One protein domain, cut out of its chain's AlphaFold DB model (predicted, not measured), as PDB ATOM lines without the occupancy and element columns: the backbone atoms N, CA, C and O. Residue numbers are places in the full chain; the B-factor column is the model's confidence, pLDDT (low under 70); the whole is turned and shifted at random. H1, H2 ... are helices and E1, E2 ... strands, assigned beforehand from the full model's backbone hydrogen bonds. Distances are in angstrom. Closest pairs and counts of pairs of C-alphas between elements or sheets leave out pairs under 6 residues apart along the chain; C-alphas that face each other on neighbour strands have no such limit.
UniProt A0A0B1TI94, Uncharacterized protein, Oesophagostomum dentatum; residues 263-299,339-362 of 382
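What this domain is: This is residues 263 to 299 and 339 to 362 of the 382 residues of an uncharacterized protein of Oesophagostomum dentatum (UniProt A0A0B1TI94). Helix H1 lies in the middle, with the two-strand hairpin E1 and E2 near one side and helix H2 packed about perpendicular on another; short H3 sits apart from the other helices. The 61 printed residues run E1, E2, H1, H2, H3, class mixed, with an antiparallel sheet E1 - E2. The whole is compact, radius of gyration of the C-alphas 11.1 A, spanning 28 by 25 by 20 A.

Where its parts are: Find C-alpha 264 at (116.729, 170.733, 103.051), where E1, residues 264 to 267, begins; E2 is 276 to 279. H1, 286 to 296, covers 15.4 A; H2, 339 to 351, 18.3 A. H3, 357 to 360, ends at (118.558, 163.872, 111.261).

How they stand to each other: In the hairpin, N 266 and O 277 are 2.9 A apart. The closest C-alphas of E2 and H1, Val 277 and Leu 288, are 7.0 A apart. H1 and H2 touch at 79 degrees, about perpendicular; their closest C-alphas, Val 292 and Trp 348, are 5.7 A apart. Every O i to N i+4 pair is within hydrogen-bond range in H2, 4 of 7 in H1; H3 is too short for one.

The domain as a whole: Residues 300 to 338 are not printed; C-alphas 299 and 339 are 14.6 A apart. No link printed whole is long. Residues 357 to 362 have pLDDT under 70.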
ATOM      1  N   GLU A 263     113.713 168.581 100.378       76.94
ATOM      2  CA  GLU A 263     115.162 168.694 100.210       76.94
ATOM      3  C   GLU A 263     115.665 169.911 100.991       76.94
ATOM      4  O   GLU A 263     115.676 171.032 100.477       76.94
ATOM      5  N   LYS A 264     116.080 169.692 102.243       84.06
ATOM      6  CA  LYS A 264     116.729 170.733 103.051       84.06
ATOM      7  C   LYS A 264     118.129 170.993 102.482       84.06
ATOM      8  O   LYS A 264     118.829 170.064 102.080       84.06
ATOM      9  N   LYS A 265     118.540 172.258 102.403       86.50
ATOM     10  CA  LYS A 265     119.851 172.658 101.868       86.50
ATOM     11  C   LYS A 265     120.634 173.354 102.962       86.50
ATOM     12  O   LYS A 265     120.201 174.387 103.460       86.50
ATOM     13  N   PHE A 266     121.776 172.781 103.312       88.50
ATOM     14  CA  PHE A 266     122.659 173.309 104.338       88.50
ATOM     15  C   PHE A 266     123.789 174.094 103.678       88.50
ATOM     16  O   PHE A 266     124.442 173.613 102.748       88.50
ATOM     17  N   LEU A 267     123.993 175.322 104.145       88.81
ATOM     18  CA  LEU A 267     125.142 176.146 103.790       88.81
ATOM     19  C   LEU A 267     126.224 175.888 104.831       88.81
ATOM     20  O   LEU A 267     125.937 175.958 106.027       88.81
ATOM     21  N   CYS A 268     127.443 175.597 104.394       92.19
ATOM     22  CA  CYS A 268     128.564 175.569 105.316       92.19
ATOM     23  C   CYS A 268     128.895 176.999 105.781       92.19
ATOM     24  O   CYS A 268     128.896 177.930 104.977       92.19
ATOM     25  N   LYS A 269     129.168 177.167 107.079       91.56
ATOM     26  CA  LYS A 269     129.649 178.418 107.690       91.56
ATOM     27  C   LYS A 269     131.138 178.371 108.063       91.56
ATOM     28  O   LYS A 269     131.645 179.293 108.697       91.56
ATOM     29  N   TYR A 270     131.849 177.309 107.673       91.06
ATOM     30  CA  TYR A 270     133.282 177.174 107.931       91.06
ATOM     31  C   TYR A 270     134.088 178.231 107.141       91.06
ATOM     32  O   TYR A 270     133.750 178.510 105.986       91.06
ATOM     33  N   PRO A 271     135.154 178.830 107.712       90.38
ATOM     34  CA  PRO A 271     135.911 179.886 107.042       90.38
ATOM     35  C   PRO A 271     136.415 179.497 105.643       90.38
ATOM     36  O   PRO A 271     137.133 178.511 105.476       90.38
ATOM     37  N   ARG A 272     136.100 180.338 104.648       87.19
ATOM     38  CA  ARG A 272     136.429 180.156 103.216       87.19
ATOM     39  C   ARG A 272     135.733 178.955 102.539       87.19
ATOM     40  O   ARG A 272     136.286 178.389 101.598       87.19
ATOM     41  N   CYS A 273     134.545 178.552 103.003       89.50
ATOM     42  CA  CYS A 273     133.802 177.413 102.454       89.50
ATOM     43  C   CYS A 273     132.329 177.742 102.123       89.50
ATOM     44  O   CYS A 273     131.422 177.445 102.897       89.50
ATOM     45  N   ASP A 274     132.064 178.230 100.910       87.56
ATOM     46  CA  ASP A 274     130.711 178.575 100.417       87.56
ATOM     47  C   ASP A 274     129.868 177.365  99.938       87.56
ATOM     48  O   ASP A 274     128.924 177.494  99.146       87.56
ATOM     49  N   VAL A 275     130.232 176.157 100.375       90.25
ATOM     50  CA  VAL A 275     129.682 174.887  99.880       90.25
ATOM     51  C   VAL A 275     128.243 174.682 100.354       90.25
ATOM     52  O   VAL A 275     127.912 174.864 101.527       90.25
ATOM     53  N   LYS A 276     127.385 174.249  99.424       90.94
ATOM     54  CA  LYS A 276     125.951 174.030  99.643       90.94
ATOM     55  C   LYS A 276     125.648 172.541  99.528       90.94
ATOM     56  O   LYS A 276     125.710 171.982  98.434       90.94
ATOM     57  N   VAL A 277     125.326 171.896 100.646       88.25
ATOM     58  CA  VAL A 277     125.027 170.458 100.701       88.25
ATOM     59  C   VAL A 277     123.513 170.263 100.649       88.25
ATOM     60  O   VAL A 277     122.790 170.723 101.533       88.25
ATOM     61  N   SER A 278     123.015 169.581  99.616       86.81
ATOM     62  CA  SER A 278     121.622 169.132  99.583       86.81
ATOM     63  C   SER A 278     121.450 167.870 100.428       86.81
ATOM     64  O   SER A 278     122.200 166.898 100.309       86.81
ATOM     65  N   TRP A 279     120.441 167.892 101.289       86.50
ATOM     66  CA  TRP A 279     120.096 166.813 102.198       86.50
ATOM     67  C   TRP A 279     118.669 166.333 101.947       86.50
ATOM     68  O   TRP A 279     117.785 167.094 101.553       86.50
ATOM     69  N   ARG A 280     118.444 165.042 102.179       82.75
ATOM     70  CA  ARG A 280     117.133 164.387 102.147       82.75
ATOM     71  C   ARG A 280     117.154 163.303 103.232       82.75
ATOM     72  O   ARG A 280     118.186 162.635 103.313       82.75
ATOM     73  N   PRO A 281     116.057 163.044 103.972       78.75
ATOM     74  CA  PRO A 281     116.042 162.093 105.095       78.75
ATOM     75  C   PRO A 281     116.684 160.730 104.794       78.75
ATOM     76  O   PRO A 281     117.490 160.236 105.572       78.75
ATOM     77  N   ARG A 282     116.434 160.186 103.593       78.25
ATOM     78  CA  ARG A 282     117.035 158.936 103.089       78.25
ATOM     79  C   ARG A 282     118.567 158.868 103.199       78.25
ATOM     80  O   ARG A 282     119.082 157.772 103.328       78.25
ATOM     81  N   TYR A 283     119.284 159.985 103.073       75.62
ATOM     82  CA  TYR A 283     120.754 159.998 103.080       75.62
ATOM     83  C   TYR A 283     121.364 160.084 104.490       75.62
ATOM     84  O   TYR A 283     122.591 160.111 104.611       75.62
ATOM     85  N   GLY A 284     120.530 160.201 105.533       77.81
ATOM     86  CA  GLY A 284     120.957 160.373 106.921       77.81
ATOM     87  C   GLY A 284     121.931 161.540 107.128       77.81
ATOM     88  O   GLY A 284     122.083 162.431 106.287       77.81
ATOM     89  N   LYS A 285     122.644 161.529 108.254       80.06
ATOM     90  CA  LYS A 285     123.740 162.476 108.543       80.06
ATOM     91  C   LYS A 285     124.952 162.315 107.604       80.06
ATOM     92  O   LYS A 285     125.727 163.257 107.440       80.06
ATOM     93  N   ASN A 286     125.083 161.171 106.923       81.06
ATOM     94  CA  ASN A 286     126.270 160.742 106.169       81.06
ATOM     95  C   ASN A 286     126.788 161.791 105.169       81.06
ATOM     96  O   ASN A 286     127.985 162.065 105.139       81.06
ATOM     97  N   ARG A 287     125.908 162.438 104.389       83.75
ATOM     98  CA  ARG A 287     126.312 163.458 103.394       83.75
ATOM     99  C   ARG A 287     126.851 164.754 104.006       83.75
ATOM    100  O   ARG A 287     127.677 165.410 103.377       83.75
ATOM    101  N   LEU A 288     126.406 165.108 105.209       87.38
ATOM    102  CA  LEU A 288     126.909 166.267 105.949       87.38
ATOM    103  C   LEU A 288     128.203 165.905 106.690       87.38
ATOM    104  O   LEU A 288     129.155 166.678 106.634       87.38
ATOM    105  N   VAL A 289     128.302 164.701 107.269       87.12
ATOM    106  CA  VAL A 289     129.546 164.194 107.887       87.12
ATOM    107  C   VAL A 289     130.672 164.119 106.848       87.12
ATOM    108  O   VAL A 289     131.783 164.584 107.100       87.12
ATOM    109  N   ASP A 290     130.373 163.605 105.651       85.25
ATOM    110  CA  ASP A 290     131.288 163.602 104.505       85.25
ATOM    111  C   ASP A 290     131.763 165.011 104.121       85.25
ATOM    112  O   ASP A 290     132.902 165.156 103.683       85.25
ATOM    113  N   HIS A 291     130.925 166.042 104.284       88.56
ATOM    114  CA  HIS A 291     131.339 167.425 104.066       88.56
ATOM    115  C   HIS A 291     132.255 167.927 105.189       88.56
ATOM    116  O   HIS A 291     133.346 168.392 104.894       88.56
ATOM    117  N   VAL A 292     131.865 167.806 106.463       89.06
ATOM    118  CA  VAL A 292     132.660 168.323 107.601       89.06
ATOM    119  C   VAL A 292     134.092 167.771 107.582       89.06
ATOM    120  O   VAL A 292     135.058 168.508 107.782       89.06
ATOM    121  N   ARG A 293     134.241 166.484 107.243       88.50
ATOM    122  CA  ARG A 293     135.531 165.784 107.127       88.50
ATOM    123  C   ARG A 293     136.507 166.391 106.106       88.50
ATOM    124  O   ARG A 293     137.695 166.091 106.196       88.50
ATOM    125  N   ILE A 294     136.068 167.228 105.156       86.69
ATOM    126  CA  ILE A 294     136.994 167.880 104.204       86.69
ATOM    127  C   ILE A 294     137.859 168.947 104.886       86.69
ATOM    128  O   ILE A 294     139.012 169.116 104.505       86.69
ATOM    129  N   HIS A 295     137.316 169.633 105.899       86.31
ATOM    130  CA  HIS A 295     138.023 170.666 106.669       86.31
ATOM    131  C   HIS A 295     138.985 170.051 107.680       86.31
ATOM    132  O   HIS A 295     139.991 170.652 108.034       86.31
ATOM    133  N   TRP A 296     138.673 168.829 108.111       86.50
ATOM    134  CA  TRP A 296     139.479 168.034 109.030       86.50
ATOM    135  C   TRP A 296     140.712 167.414 108.359       86.50
ATOM    136  O   TRP A 296     141.777 167.332 108.959       86.50
ATOM    137  N   GLY A 297     140.581 166.955 107.108       80.81
ATOM    138  CA  GLY A 297     141.695 166.485 106.272       80.81
ATOM    139  C   GLY A 297     142.391 165.183 106.703       80.81
ATOM    140  O   GLY A 297     143.097 164.591 105.881       80.81
ATOM    141  N   LYS A 298     142.191 164.692 107.935       83.38
ATOM    142  CA  LYS A 298     142.827 163.462 108.439       83.38
ATOM    143  C   LYS A 298     142.403 162.229 107.630       83.38
ATOM    144  O   LYS A 298     141.219 161.980 107.395       83.38
ATOM    145  N   LYS A 299     143.384 161.423 107.207       83.12
ATOM    146  CA  LYS A 299     143.166 160.158 106.485       83.12
ATOM    147  C   LYS A 299     142.991 159.024 107.499       83.12
ATOM    148  O   LYS A 299     143.967 158.430 107.932       83.12
ATOM    149  N   GLU A 339     139.088 161.169 120.510       88.25
ATOM    150  CA  GLU A 339     139.473 162.578 120.403       88.25
ATOM    151  C   GLU A 339     139.277 163.094 118.969       88.25
ATOM    152  O   GLU A 339     138.772 164.200 118.766       88.25
ATOM    153  N   ASP A 340     139.597 162.257 117.975       86.62
ATOM    154  CA  ASP A 340     139.297 162.480 116.557       86.62
ATOM    155  C   ASP A 340     137.795 162.715 116.310       86.62
ATOM    156  O   ASP A 340     137.405 163.621 115.566       86.62
ATOM    157  N   MET A 341     136.933 161.926 116.957       86.81
ATOM    158  CA  MET A 341     135.479 162.050 116.815       86.81
ATOM    159  C   MET A 341     134.936 163.299 117.517       86.81
ATOM    160  O   MET A 341     134.006 163.930 117.007       86.81
ATOM    161  N   GLU A 342     135.542 163.720 118.631       89.19
ATOM    162  CA  GLU A 342     135.230 165.007 119.259       89.19
ATOM    163  C   GLU A 342     135.688 166.209 118.416       89.19
ATOM    164  O   GLU A 342     134.975 167.212 118.333       89.19
ATOM    165  N   GLU A 343     136.856 166.141 117.771       90.56
ATOM    166  CA  GLU A 343     137.315 167.174 116.832       90.56
ATOM    167  C   GLU A 343     136.353 167.292 115.641       90.56
ATOM    168  O   GLU A 343     135.913 168.394 115.300       90.56
ATOM    169  N   LEU A 344     135.932 166.159 115.073       88.38
ATOM    170  CA  LEU A 344     134.938 166.123 114.003       88.38
ATOM    171  C   LEU A 344     133.575 166.698 114.448       88.38
ATOM    172  O   LEU A 344     132.916 167.393 113.671       88.38
ATOM    173  N   LEU A 345     133.173 166.472 115.703       88.44
ATOM    174  CA  LEU A 345     131.991 167.084 116.328       88.44
ATOM    175  C   LEU A 345     132.119 168.609 116.475       88.44
ATOM    176  O   LEU A 345     131.163 169.339 116.190       88.44
ATOM    177  N   ARG A 346     133.290 169.109 116.893       91.06
ATOM    178  CA  ARG A 346     133.588 170.554 116.975       91.06
ATOM    179  C   ARG A 346     133.521 171.193 115.581       91.06
ATOM    180  O   ARG A 346     132.842 172.208 115.408       91.06
ATOM    181  N   LEU A 347     134.116 170.552 114.571       91.19
ATOM    182  CA  LEU A 347     134.042 170.991 113.175       91.19
ATOM    183  C   LEU A 347     132.609 170.947 112.617       91.19
ATOM    184  O   LEU A 347     132.230 171.863 111.888       91.19
ATOM    185  N   TRP A 348     131.782 169.955 112.977       89.94
ATOM    186  CA  TRP A 348     130.370 169.919 112.560       89.94
ATOM    187  C   TRP A 348     129.620 171.150 113.064       89.94
ATOM    188  O   TRP A 348     128.962 171.828 112.273       89.94
ATOM    189  N   LYS A 349     129.756 171.473 114.358       89.50
ATOM    190  CA  LYS A 349     129.106 172.644 114.970       89.50
ATOM    191  C   LYS A 349     129.552 173.957 114.312       89.50
ATOM    192  O   LYS A 349     128.743 174.867 114.183       89.50
ATOM    193  N   GLN A 350     130.797 174.041 113.835       90.94
ATOM    194  CA  GLN A 350     131.292 175.197 113.075       90.94
ATOM    195  C   GLN A 350     130.783 175.235 111.621       90.94
ATOM    196  O   GLN A 350     130.520 176.314 111.089       90.94
ATOM    197  N   CYS A 351     130.627 174.081 110.966       90.62
ATOM    198  CA  CYS A 351     130.093 174.001 109.604       90.62
ATOM    199  C   CYS A 351     128.594 174.314 109.554       90.62
ATOM    200  O   CYS A 351     128.152 175.049 108.673       90.62
ATOM    201  N   PHE A 352     127.817 173.752 110.483       89.19
ATOM    202  CA  PHE A 352     126.356 173.755 110.457       89.19
ATOM    203  C   PHE A 352     125.755 174.072 111.847       89.19
ATOM    204  O   PHE A 352     125.056 173.233 112.412       89.19
ATOM    205  N   PRO A 353     125.988 175.271 112.423       84.94
ATOM    206  CA  PRO A 353     125.466 175.619 113.752       84.94
ATOM    207  C   PRO A 353     123.930 175.679 113.810       84.94
ATOM    208  O   PRO A 353     123.350 175.466 114.868       84.94
ATOM    209  N   ASP A 354     123.269 175.913 112.672       79.25
ATOM    210  CA  ASP A 354     121.804 175.982 112.556       79.25
ATOM    211  C   ASP A 354     121.162 174.588 112.363       79.25
ATOM    212  O   ASP A 354     119.951 174.479 112.167       79.25
ATOM    213  N   ALA A 355     121.969 173.521 112.332       77.88
ATOM    214  CA  ALA A 355     121.521 172.153 112.094       77.88
ATOM    215  C   ALA A 355     121.387 171.397 113.422       77.88
ATOM    216  O   ALA A 355     122.352 170.807 113.918       77.88
ATOM    217  N   VAL A 356     120.175 171.406 113.983       70.38
ATOM    218  CA  VAL A 356     119.830 170.631 115.182       70.38
ATOM    219  C   VAL A 356     120.011 169.143 114.873       70.38
ATOM    220  O   VAL A 356     119.440 168.631 113.912       70.38
ATOM    221  N   LEU A 357     120.835 168.451 115.665       62.44
ATOM    222  CA  LEU A 357     121.259 167.075 115.375       62.44
ATOM    223  C   LEU A 357     120.091 166.071 115.346       62.44
ATOM    224  O   LEU A 357     120.155 165.074 114.624       62.44
ATOM    225  N   ASP A 358     119.006 166.385 116.048       61.44
ATOM    226  CA  ASP A 358     117.820 165.537 116.175       61.44
ATOM    227  C   ASP A 358     116.887 165.634 114.949       61.44
ATOM    228  O   ASP A 358     116.067 164.752 114.714       61.44
ATOM    229  N   GLU A 359     117.057 166.633 114.067       61.62
ATOM    230  CA  GLU A 359     116.357 166.664 112.766       61.62
ATOM    231  C   GLU A 359     116.811 165.539 111.814       61.62
ATOM    232  O   GLU A 359     116.178 165.290 110.784       61.62
ATOM    233  N   PHE A 360     117.933 164.880 112.119       61.62
ATOM    234  CA  PHE A 360     118.558 163.872 111.261       61.62
ATOM    235  C   PHE A 360     118.281 162.431 111.698       61.62
ATOM    236  O   PHE A 360     118.637 161.508 110.959       61.62
ATOM    237  N   CYS A 361     117.671 162.212 112.867       54.19
ATOM    238  CA  CYS A 361     117.462 160.883 113.441       54.19
ATOM    239  C   CYS A 361     116.087 160.270 113.114       54.19
ATOM    240  O   CYS A 361     115.491 159.619 113.967       54.19
ATOM    241  N   ASP A 362     115.593 160.415 111.876       51.41
ATOM    242  CA  ASP A 362     114.371 159.714 111.459       51.41
ATOM    243  C   ASP A 362     114.424 159.108 110.043       51.41
ATOM    244  O   ASP A 362     114.793 159.761 109.062       51.41
TER     245      ASP A 362